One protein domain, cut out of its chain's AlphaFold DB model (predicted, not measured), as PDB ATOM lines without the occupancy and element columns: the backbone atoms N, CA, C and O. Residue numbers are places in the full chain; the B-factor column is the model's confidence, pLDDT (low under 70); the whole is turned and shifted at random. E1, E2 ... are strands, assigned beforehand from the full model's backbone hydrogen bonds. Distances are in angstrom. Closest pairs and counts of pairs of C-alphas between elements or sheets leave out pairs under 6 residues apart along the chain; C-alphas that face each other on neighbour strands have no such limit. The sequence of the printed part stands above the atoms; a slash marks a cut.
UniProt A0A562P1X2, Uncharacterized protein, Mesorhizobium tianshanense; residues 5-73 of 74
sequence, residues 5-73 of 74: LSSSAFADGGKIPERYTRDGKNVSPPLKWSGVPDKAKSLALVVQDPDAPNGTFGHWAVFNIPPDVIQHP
ATOM      1  N   LEU A   5     -16.289 -13.145 -53.587       96.19
ATOM      2  CA  LEU A   5     -15.341 -13.540 -52.549       96.19
ATOM      3  C   LEU A   5     -15.477 -15.047 -52.316       96.19
ATOM      4  O   LEU A   5     -16.583 -15.575 -52.275       96.19
ATOM      5  N   SER A   6     -14.353 -15.742 -52.187       96.75
ATOM      6  CA  SER A   6     -14.298 -17.189 -51.980       96.75
ATOM      7  C   SER A   6     -13.101 -17.569 -51.113       96.75
ATOM      8  O   SER A   6     -12.150 -16.799 -50.977       96.75
ATOM      9  N   SER A   7     -13.138 -18.775 -50.552       97.00
ATOM     10  CA  SER A   7     -12.048 -19.363 -49.780       97.00
ATOM     11  C   SER A   7     -11.749 -20.756 -50.316       97.00
ATOM     12  O   SER A   7     -12.659 -21.512 -50.647       97.00
ATOM     13  N   SER A   8     -10.471 -21.126 -50.392       96.62
ATOM     14  CA  SER A   8     -10.086 -22.512 -50.695       96.62
ATOM     15  C   SER A   8     -10.259 -23.444 -49.491       96.62
ATOM     16  O   SER A   8     -10.150 -24.657 -49.638       96.62
ATOM     17  N   ALA A   9     -10.511 -22.890 -48.301       97.31
ATOM     18  CA  ALA A   9     -10.630 -23.652 -47.067       97.31
ATOM     19  C   ALA A   9     -12.063 -24.106 -46.749       97.31
ATOM     20  O   ALA A   9     -12.233 -25.077 -46.017       97.31
ATOM     21  N   PHE A  10     -13.077 -23.400 -47.251       97.56
ATOM     22  CA  PHE A  10     -14.489 -23.713 -47.030       97.56
ATOM     23  C   PHE A  10     -15.360 -23.068 -48.114       97.56
ATOM     24  O   PHE A  10     -15.007 -22.026 -48.667       97.56
ATOM     25  N   ALA A  11     -16.497 -23.696 -48.407       97.75
ATOM     26  CA  ALA A  11     -17.524 -23.135 -49.280       97.75
ATOM     27  C   ALA A  11     -18.386 -22.105 -48.531       97.75
ATOM     28  O   ALA A  11     -18.423 -22.108 -47.301       97.75
ATOM     29  N   ASP A  12     -19.109 -21.263 -49.269       97.31
ATOM     30  CA  ASP A  12     -20.119 -20.371 -48.689       97.31
ATOM     31  C   ASP A  12     -21.188 -21.169 -47.916       97.31
ATOM     32  O   ASP A  12     -21.605 -22.246 -48.350       97.31
ATOM     33  N   GLY A  13     -21.555 -20.684 -46.727       96.94
ATOM     34  CA  GLY A  13     -22.383 -21.404 -45.748       96.94
ATOM     35  C   GLY A  13     -21.739 -22.663 -45.138       96.94
ATOM     36  O   GLY A  13     -22.354 -23.335 -44.308       96.94
ATOM     37  N   GLY A  14     -20.514 -23.010 -45.536       97.44
ATOM     38  CA  GLY A  14     -19.777 -24.160 -45.029       97.44
ATOM     39  C   GLY A  14     -19.132 -23.910 -43.666       97.44
ATOM     40  O   GLY A  14     -18.897 -22.778 -43.244       97.44
ATOM     41  N   LYS A  15     -18.782 -25.000 -42.973       97.56
ATOM     42  CA  LYS A  15     -18.082 -24.929 -41.685       97.56
ATOM     43  C   LYS A  15     -16.654 -24.409 -41.873       97.56
ATOM     44  O   LYS A  15     -15.878 -24.990 -42.631       97.56
ATOM     45  N   ILE A  16     -16.284 -23.378 -41.115       97.81
ATOM     46  CA  ILE A  16     -14.906 -22.878 -41.057       97.81
ATOM     47  C   ILE A  16     -14.017 -23.926 -40.350       97.81
ATOM     48  O   ILE A  16     -14.350 -24.349 -39.239       97.81
ATOM     49  N   PRO A  17     -12.896 -24.368 -40.958       98.06
ATOM     50  CA  PRO A  17     -11.986 -25.326 -40.330       98.06
ATOM     51  C   PRO A  17     -11.373 -24.801 -39.029       98.06
ATOM     52  O   PRO A  17     -11.000 -23.633 -38.944       98.06
ATOM     53  N   GLU A  18     -11.162 -25.698 -38.062       98.06
ATOM     54  CA  GLU A  18     -10.639 -25.390 -36.718       98.06
ATOM     55  C   GLU A  18      -9.346 -24.566 -36.741       98.06
ATOM     56  O   GLU A  18      -9.158 -23.670 -35.930       98.06
ATOM     57  N   ARG A  19      -8.480 -24.781 -37.740       97.50
ATOM     58  CA  ARG A  19      -7.254 -23.993 -37.937       97.50
ATOM     59  C   ARG A  19      -7.479 -22.476 -37.856       97.50
ATOM     60  O   ARG A  19      -6.589 -21.787 -37.360       97.50
ATOM     61  N   TYR A  20      -8.607 -21.980 -38.360       97.25
ATOM     62  CA  TYR A  20      -8.926 -20.551 -38.449       97.25
ATOM     63  C   TYR A  20      -9.803 -20.055 -37.294       97.25
ATOM     64  O   TYR A  20     -10.252 -18.914 -37.312       97.25
ATOM     65  N   THR A  21     -10.086 -20.906 -36.308       95.69
ATOM     66  CA  THR A  21     -10.864 -20.540 -35.124       95.69
ATOM     67  C   THR A  21      -9.942 -20.323 -33.929       95.69
ATOM     68  O   THR A  21      -8.742 -20.622 -33.975       95.69
ATOM     69  N   ARG A  22     -10.528 -19.838 -32.829       94.06
ATOM     70  CA  ARG A  22      -9.858 -19.686 -31.533       94.06
ATOM     71  C   ARG A  22      -9.232 -20.990 -31.030       94.06
ATOM     72  O   ARG A  22      -8.194 -20.943 -30.383       94.06
ATOM     73  N   ASP A  23      -9.872 -22.127 -31.298       96.06
ATOM     74  CA  ASP A  23      -9.445 -23.425 -30.767       96.06
ATOM     75  C   ASP A  23      -8.324 -24.064 -31.613       96.06
ATOM     76  O   ASP A  23      -7.692 -25.021 -31.175       96.06
ATOM     77  N   GLY A  24      -8.035 -23.514 -32.800       96.44
ATOM     78  CA  GLY A  24      -6.894 -23.901 -33.625       96.44
ATOM     79  C   GLY A  24      -5.757 -22.883 -33.590       96.44
ATOM     80  O   GLY A  24      -5.265 -22.486 -32.539       96.44
ATOM     81  N   LYS A  25      -5.280 -22.474 -34.773       97.06
ATOM     82  CA  LYS A  25      -4.151 -21.534 -34.891       97.06
ATOM     83  C   LYS A  25      -4.578 -20.071 -34.831       97.06
ATOM     84  O   LYS A  25      -3.703 -19.213 -34.774       97.06
ATOM     85  N   ASN A  26      -5.884 -19.796 -34.882       95.44
ATOM     86  CA  ASN A  26      -6.444 -18.447 -34.883       95.44
ATOM     87  C   ASN A  26      -5.815 -17.527 -35.954       95.44
ATOM     88  O   ASN A  26      -5.566 -16.348 -35.714       95.44
ATOM     89  N   VAL A  27      -5.512 -18.095 -37.127       95.75
ATOM     90  CA  VAL A  27      -5.009 -17.367 -38.307       95.75
ATOM     91  C   VAL A  27      -6.151 -17.070 -39.275       95.75
ATOM     92  O   VAL A  27      -7.172 -17.761 -39.254       95.75
ATOM     93  N   SER A  28      -5.987 -16.071 -40.141       94.88
ATOM     94  CA  SER A  28      -6.993 -15.728 -41.150       94.88
ATOM     95  C   SER A  28      -7.177 -16.845 -42.185       94.88
ATOM     96  O   SER A  28      -6.208 -17.516 -42.549       94.88
ATOM     97  N   PRO A  29      -8.399 -17.073 -42.698       96.00
ATOM     98  CA  PRO A  29      -8.596 -17.990 -43.811       96.00
ATOM     99  C   PRO A  29      -8.032 -17.414 -45.117       96.00
ATOM    100  O   PRO A  29      -8.009 -16.195 -45.295       96.00
ATOM    101  N   PRO A  30      -7.618 -18.269 -46.068       96.19
ATOM    102  CA  PRO A  30      -7.232 -17.808 -47.393       96.19
ATOM    103  C   PRO A  30      -8.463 -17.246 -48.107       96.19
ATOM    104  O   PRO A  30      -9.445 -17.959 -48.309       96.19
ATOM    105  N   LEU A  31      -8.405 -15.981 -48.513       96.69
ATOM    106  CA  LEU A  31      -9.504 -15.307 -49.200       96.69
ATOM    107  C   LEU A  31      -9.069 -14.891 -50.596       96.69
ATOM    108  O   LEU A  31      -8.007 -14.298 -50.771       96.69
ATOM    109  N   LYS A  32      -9.912 -15.181 -51.582       96.06
ATOM    110  CA  LYS A  32      -9.717 -14.809 -52.979       96.06
ATOM    111  C   LYS A  32     -10.941 -14.064 -53.474       96.06
ATOM    112  O   LYS A  32     -12.063 -14.548 -53.320       96.06
ATOM    113  N   TRP A  33     -10.715 -12.932 -54.116       95.06
ATOM    114  CA  TRP A  33     -11.771 -12.161 -54.754       95.06
ATOM    115  C   TRP A  33     -11.566 -12.093 -56.262       95.06
ATOM    116  O   TRP A  33     -10.460 -12.255 -56.781       95.06
ATOM    117  N   SER A  34     -12.659 -11.905 -56.990       94.62
ATOM    118  CA  SER A  34     -12.636 -11.763 -58.445       94.62
ATOM    119  C   SER A  34     -13.738 -10.819 -58.909       94.62
ATOM    120  O   SER A  34     -14.681 -10.556 -58.165       94.62
ATOM    121  N   GLY A  35     -13.613 -10.282 -60.125       95.81
ATOM    122  CA  GLY A  35     -14.575  -9.307 -60.642       95.81
ATOM    123  C   GLY A  35     -14.499  -7.943 -59.949       95.81
ATOM    124  O   GLY A  35     -15.509  -7.247 -59.870       95.81
ATOM    125  N   VAL A  36     -13.321  -7.561 -59.439       95.69
ATOM    126  CA  VAL A  36     -13.069  -6.205 -58.929       95.69
ATOM    127  C   VAL A  36     -13.311  -5.204 -60.065       95.69
ATOM    128  O   VAL A  36     -12.718  -5.369 -61.131       95.69
ATOM    129  N   PRO A  37     -14.182  -4.192 -59.892       94.75
ATOM    130  CA  PRO A  37     -14.426  -3.205 -60.939       94.75
ATOM    131  C   PRO A  37     -13.163  -2.402 -61.270       94.75
ATOM    132  O   PRO A  37     -12.512  -1.902 -60.357       94.75
ATOM    133  N   ASP A  38     -12.889  -2.154 -62.553       93.81
ATOM    134  CA  ASP A  38     -11.688  -1.425 -63.013       93.81
ATOM    135  C   ASP A  38     -11.530  -0.018 -62.405       93.81
ATOM    136  O   ASP A  38     -10.440   0.544 -62.344       93.81
ATOM    137  N   LYS A  39     -12.641   0.586 -61.959       96.00
ATOM    138  CA  LYS A  39     -12.652   1.912 -61.324       96.00
ATOM    139  C   LYS A  39     -12.392   1.873 -59.814       96.00
ATOM    140  O   LYS A  39     -12.264   2.945 -59.216       96.00
ATOM    141  N   ALA A  40     -12.343   0.690 -59.195       96.56
ATOM    142  CA  ALA A  40     -12.090   0.544 -57.768       96.56
ATOM    143  C   ALA A  40     -10.717   1.132 -57.414       96.56
ATOM    144  O   ALA A  40      -9.723   0.887 -58.093       96.56
ATOM    145  N   LYS A  41     -10.672   1.943 -56.356       97.31
ATOM    146  CA  LYS A  41      -9.426   2.547 -55.858       97.31
ATOM    147  C   LYS A  41      -8.781   1.720 -54.757       97.31
ATOM    148  O   LYS A  41      -7.567   1.739 -54.613       97.31
ATOM    149  N   SER A  42      -9.601   0.986 -54.019       96.81
ATOM    150  CA  SER A  42      -9.201   0.057 -52.976       96.81
ATOM    151  C   SER A  42     -10.367  -0.870 -52.649       96.81
ATOM    152  O   SER A  42     -11.522  -0.562 -52.962       96.81
ATOM    153  N   LEU A  43     -10.068  -1.968 -51.966       97.00
ATOM    154  CA  LEU A  43     -11.045  -2.861 -51.354       97.00
ATOM    155  C   LEU A  43     -11.024  -2.708 -49.828       97.00
ATOM    156  O   LEU A  43     -10.044  -2.240 -49.237       97.00
ATOM    157  N   ALA A  44     -12.119  -3.123 -49.201       96.31
ATOM    158  CA  ALA A  44     -12.227  -3.285 -47.761       96.31
ATOM    159  C   ALA A  44     -12.811  -4.667 -47.450       96.31
ATOM    160  O   ALA A  44     -13.688  -5.146 -48.170       96.31
ATOM    161  N   LEU A  45     -12.322  -5.287 -46.379       96.31
ATOM    162  CA  LEU A  45     -12.816  -6.551 -45.846       96.31
ATOM    163  C   LEU A  45     -13.337  -6.310 -44.432       96.31
ATOM    164  O   LEU A  45     -12.609  -5.798 -43.583       96.31
ATOM    165  N   VAL A  46     -14.580  -6.710 -44.186       97.19
ATOM    166  CA  VAL A  46     -15.207  -6.694 -42.865       97.19
ATOM    167  C   VAL A  46     -15.736  -8.094 -42.590       97.19
ATOM    168  O   VAL A  46     -16.499  -8.633 -43.388       97.19
ATOM    169  N   VAL A  47     -15.307  -8.686 -41.479       96.94
ATOM    170  CA  VAL A  47     -15.767  -9.995 -41.009       96.94
ATOM    171  C   VAL A  47     -16.468  -9.785 -39.679       96.94
ATOM    172  O   VAL A  47     -15.862  -9.290 -38.725       96.94
ATOM    173  N   GLN A  48     -17.746 -10.137 -39.629       97.00
ATOM    174  CA  GLN A  48     -18.611  -9.924 -38.477       97.00
ATOM    175  C   GLN A  48     -19.404 -11.188 -38.163       97.00
ATOM    176  O   GLN A  48     -19.796 -11.914 -39.073       97.00
ATOM    177  N   ASP A  49     -19.644 -11.410 -36.877       97.06
ATOM    178  CA  ASP A  49     -20.529 -12.443 -36.356       97.06
ATOM    179  C   ASP A  49     -21.785 -11.768 -35.778       97.06
ATOM    180  O   ASP A  49     -21.704 -11.149 -34.712       97.06
ATOM    181  N   PRO A  50     -22.928 -11.804 -36.485       97.19
ATOM    182  CA  PRO A  50     -24.183 -11.254 -35.984       97.19
ATOM    183  C   PRO A  50     -24.813 -12.095 -34.865       97.19
ATOM    184  O   PRO A  50     -25.661 -11.564 -34.148       97.19
ATOM    185  N   ASP A  51     -24.394 -13.351 -34.694       97.06
ATOM    186  CA  ASP A  51     -24.954 -14.305 -33.732       97.06
ATOM    187  C   ASP A  51     -24.219 -14.279 -32.378       97.06
ATOM    188  O   ASP A  51     -24.558 -15.023 -31.451       97.06
ATOM    189  N   ALA A  52     -23.211 -13.411 -32.235       96.25
ATOM    190  CA  ALA A  52     -22.447 -13.284 -31.005       96.25
ATOM    191  C   ALA A  52     -23.341 -12.865 -29.808       96.25
ATOM    192  O   ALA A  52     -24.271 -12.066 -29.961       96.25
ATOM    193  N   PRO A  53     -23.050 -13.336 -28.573       94.19
ATOM    194  CA  PRO A  53     -23.980 -13.230 -27.437       94.19
ATOM    195  C   PRO A  53     -24.416 -11.811 -27.045       94.19
ATOM    196  O   PRO A  53     -25.470 -11.640 -26.441       94.19
ATOM    197  N   ASN A  54     -23.606 -10.797 -27.365       94.44
ATOM    198  CA  ASN A  54     -23.842  -9.394 -27.013       94.44
ATOM    199  C   ASN A  54     -24.159  -8.527 -28.249       94.44
ATOM    200  O   ASN A  54     -23.894  -7.324 -28.246       94.44
ATOM    201  N   GLY A  55     -24.703  -9.134 -29.308       94.50
ATOM    202  CA  GLY A  55     -24.919  -8.498 -30.608       94.50
ATOM    203  C   GLY A  55     -23.704  -8.621 -31.526       94.50
ATOM    204  O   GLY A  55     -22.728  -9.286 -31.188       94.50
ATOM    205  N   THR A  56     -23.762  -7.976 -32.694       96.94
ATOM    206  CA  THR A  56     -22.766  -8.157 -33.757       96.94
ATOM    207  C   THR A  56     -21.337  -7.904 -33.284       96.94
ATOM    208  O   THR A  56     -20.987  -6.794 -32.878       96.94
ATOM    209  N   PHE A  57     -20.486  -8.919 -33.417       97.19
ATOM    210  CA  PHE A  57     -19.070  -8.844 -33.088       97.19
ATOM    211  C   PHE A  57     -18.218  -8.680 -34.351       97.19
ATOM    212  O   PHE A  57     -18.372  -9.417 -35.321       97.19
ATOM    213  N   GLY A  58     -17.296  -7.715 -34.352       96.44
ATOM    214  CA  GLY A  58     -16.331  -7.533 -35.438       96.44
ATOM    215  C   GLY A  58     -15.094  -8.404 -35.241       96.44
ATOM    216  O   GLY A  58     -14.266  -8.099 -34.389       96.44
ATOM    217  N   HIS A  59     -14.939  -9.447 -36.055       95.75
ATOM    218  CA  HIS A  59     -13.756 -10.313 -36.032       95.75
ATOM    219  C   HIS A  59     -12.560  -9.695 -36.747       95.75
ATOM    220  O   HIS A  59     -11.422  -9.872 -36.312       95.75
ATOM    221  N   TRP A  60     -12.796  -9.005 -37.865       95.56
ATOM    222  CA  TRP A  60     -11.714  -8.455 -38.672       95.56
ATOM    223  C   TRP A  60     -12.178  -7.268 -39.510       95.56
ATOM    224  O   TRP A  60     -13.286  -7.275 -40.046       95.56
ATOM    225  N   ALA A  61     -11.320  -6.258 -39.635       96.44
ATOM    226  CA  ALA A  61     -11.537  -5.101 -40.489       96.44
ATOM    227  C   ALA A  61     -10.210  -4.695 -41.139       96.44
ATOM    228  O   ALA A  61      -9.243  -4.380 -40.443       96.44
ATOM    229  N   VAL A  62     -10.163  -4.721 -42.470       95.56
ATOM    230  CA  VAL A  62      -8.987  -4.349 -43.266       95.56
ATOM    231  C   VAL A  62      -9.428  -3.383 -44.355       95.56
ATOM    232  O   VAL A  62     -10.409  -3.626 -45.055       95.56
ATOM    233  N   PHE A  63      -8.695  -2.285 -44.509       96.19
ATOM    234  CA  PHE A  63      -9.014  -1.203 -45.439       96.19
ATOM    235  C   PHE A  63      -7.810  -0.892 -46.324       96.19
ATOM    236  O   PHE A  63      -6.692  -1.313 -46.031       96.19
ATOM    237  N   ASN A  64      -8.041  -0.116 -47.384       96.31
ATOM    238  CA  ASN A  64      -7.009   0.304 -48.335       96.31
ATOM    239  C   ASN A  64      -6.261  -0.873 -48.985       96.31
ATOM    240  O   ASN A  64      -5.096  -0.740 -49.353       96.31
ATOM    241  N   ILE A  65      -6.931  -2.021 -49.150       95.38
ATOM    242  CA  ILE A  65      -6.377  -3.153 -49.894       95.38
ATOM    243  C   ILE A  65      -6.248  -2.707 -51.358       95.38
ATOM    244  O   ILE A  65      -7.256  -2.264 -51.925       95.38
ATOM    245  N   PRO A  66      -5.059  -2.786 -51.981       96.06
ATOM    246  CA  PRO A  66      -4.905  -2.396 -53.375       96.06
ATOM    247  C   PRO A  66      -5.821  -3.244 -54.279       96.06
ATOM    248  O   PRO A  66      -5.961  -4.447 -54.047       96.06
ATOM    249  N   PRO A  67      -6.486  -2.642 -55.279       93.94
ATOM    250  CA  PRO A  67      -7.527  -3.310 -56.068       93.94
ATOM    251  C   PRO A  67      -6.982  -4.416 -56.987       93.94
ATOM    252  O   PRO A  67      -7.754  -5.237 -57.479       93.94
ATOM    253  N   ASP A  68      -5.670  -4.427 -57.221       92.44
ATOM    254  CA  ASP A  68      -4.922  -5.398 -58.020       92.44
ATOM    255  C   ASP A  68      -4.398  -6.592 -57.204       92.44
ATOM    256  O   ASP A  68      -4.038  -7.620 -57.782       92.44
ATOM    257  N   VAL A  69      -4.408  -6.514 -55.867       89.44
ATOM    258  CA  VAL A  69      -4.268  -7.716 -55.032       89.44
ATOM    259  C   VAL A  69      -5.476  -8.588 -55.331       89.44
ATOM    260  O   VAL A  69      -6.582  -8.076 -55.335       89.44
ATOM    261  N   ILE A  70      -5.289  -9.882 -55.591       83.00
ATOM    262  CA  ILE A  70      -6.381 -10.829 -55.915       83.00
ATOM    263  C   ILE A  70      -6.624 -11.866 -54.812       83.00
ATOM    264  O   ILE A  70      -7.568 -12.655 -54.883       83.00
ATOM    265  N   GLN A  71      -5.750 -11.896 -53.807       80.00
ATOM    266  CA  GLN A  71      -5.778 -12.870 -52.729       80.00
ATOM    267  C   GLN A  71      -5.117 -12.306 -51.467       80.00
ATOM    268  O   GLN A  71      -4.065 -11.675 -51.546       80.00
ATOM    269  N   HIS A  72      -5.698 -12.605 -50.306       74.62
ATOM    270  CA  HIS A  72      -5.045 -12.431 -49.011       74.62
ATOM    271  C   HIS A  72      -4.421 -13.771 -48.573       74.62
ATOM    272  O   HIS A  72      -5.144 -14.776 -48.510       74.62
ATOM    273  N   PRO A  73      -3.103 -13.839 -48.301       63.84
ATOM    274  CA  PRO A  73      -2.486 -15.049 -47.767       63.84
ATOM    275  C   PRO A  73      -2.970 -15.315 -46.332       63.84
ATOM    276  O   PRO A  73      -3.193 -14.378 -45.572       63.84
TER     277      PRO A  73
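What this domain is: This is residues 5 to 73 of the 74 residues of an uncharacterized protein of Mesorhizobium tianshanense (UniProt A0A562P1X2). With little regular structure, this domain is mostly loops: a long hairpin of E3 and E4 makes one side, and a short hairpin of E1 and E2, joined by the loop of residues 8 to 30, makes the other. Near the end, residues 71 to 72 pair antiparallel with residues 31 to 32 of E2. You have 69 printed residues, 23 in four named strands, E1 to E4, in two antiparallel sheets, E1 - E2 and E3 - E4; the class is all strand. The whole is only just loose, close to compact, with a radius of gyration of the C-alphas of 13.5 A and spans of 38 by 26 by 20 A.

Where its parts are: Find C-alpha 5 at (-15.341, -13.540, -52.549), where E1, residues 5 to 7, begins. E2 is residues 31 to 34. E3, residues 43 to 49, measures 20.2 A between end C-alphas; E4, residues 57 to 65, measures 21.8 A, ending at (-6.377, -3.153, -49.894).

How they stand to each other: In the hairpin E3 and E4, at 175 degrees, N 45 and O 62 are 2.9 A apart, within hydrogen-bond range. In the hairpin E1 and E2, at 142 degrees, look for N 6 and O 32, 2.8 A. E2 and E3 are apart.

The domain as a whole: The printed part has no cut. The link E1 to E2 is long, 23 residues. Residue 73 alone is under pLDDT 70.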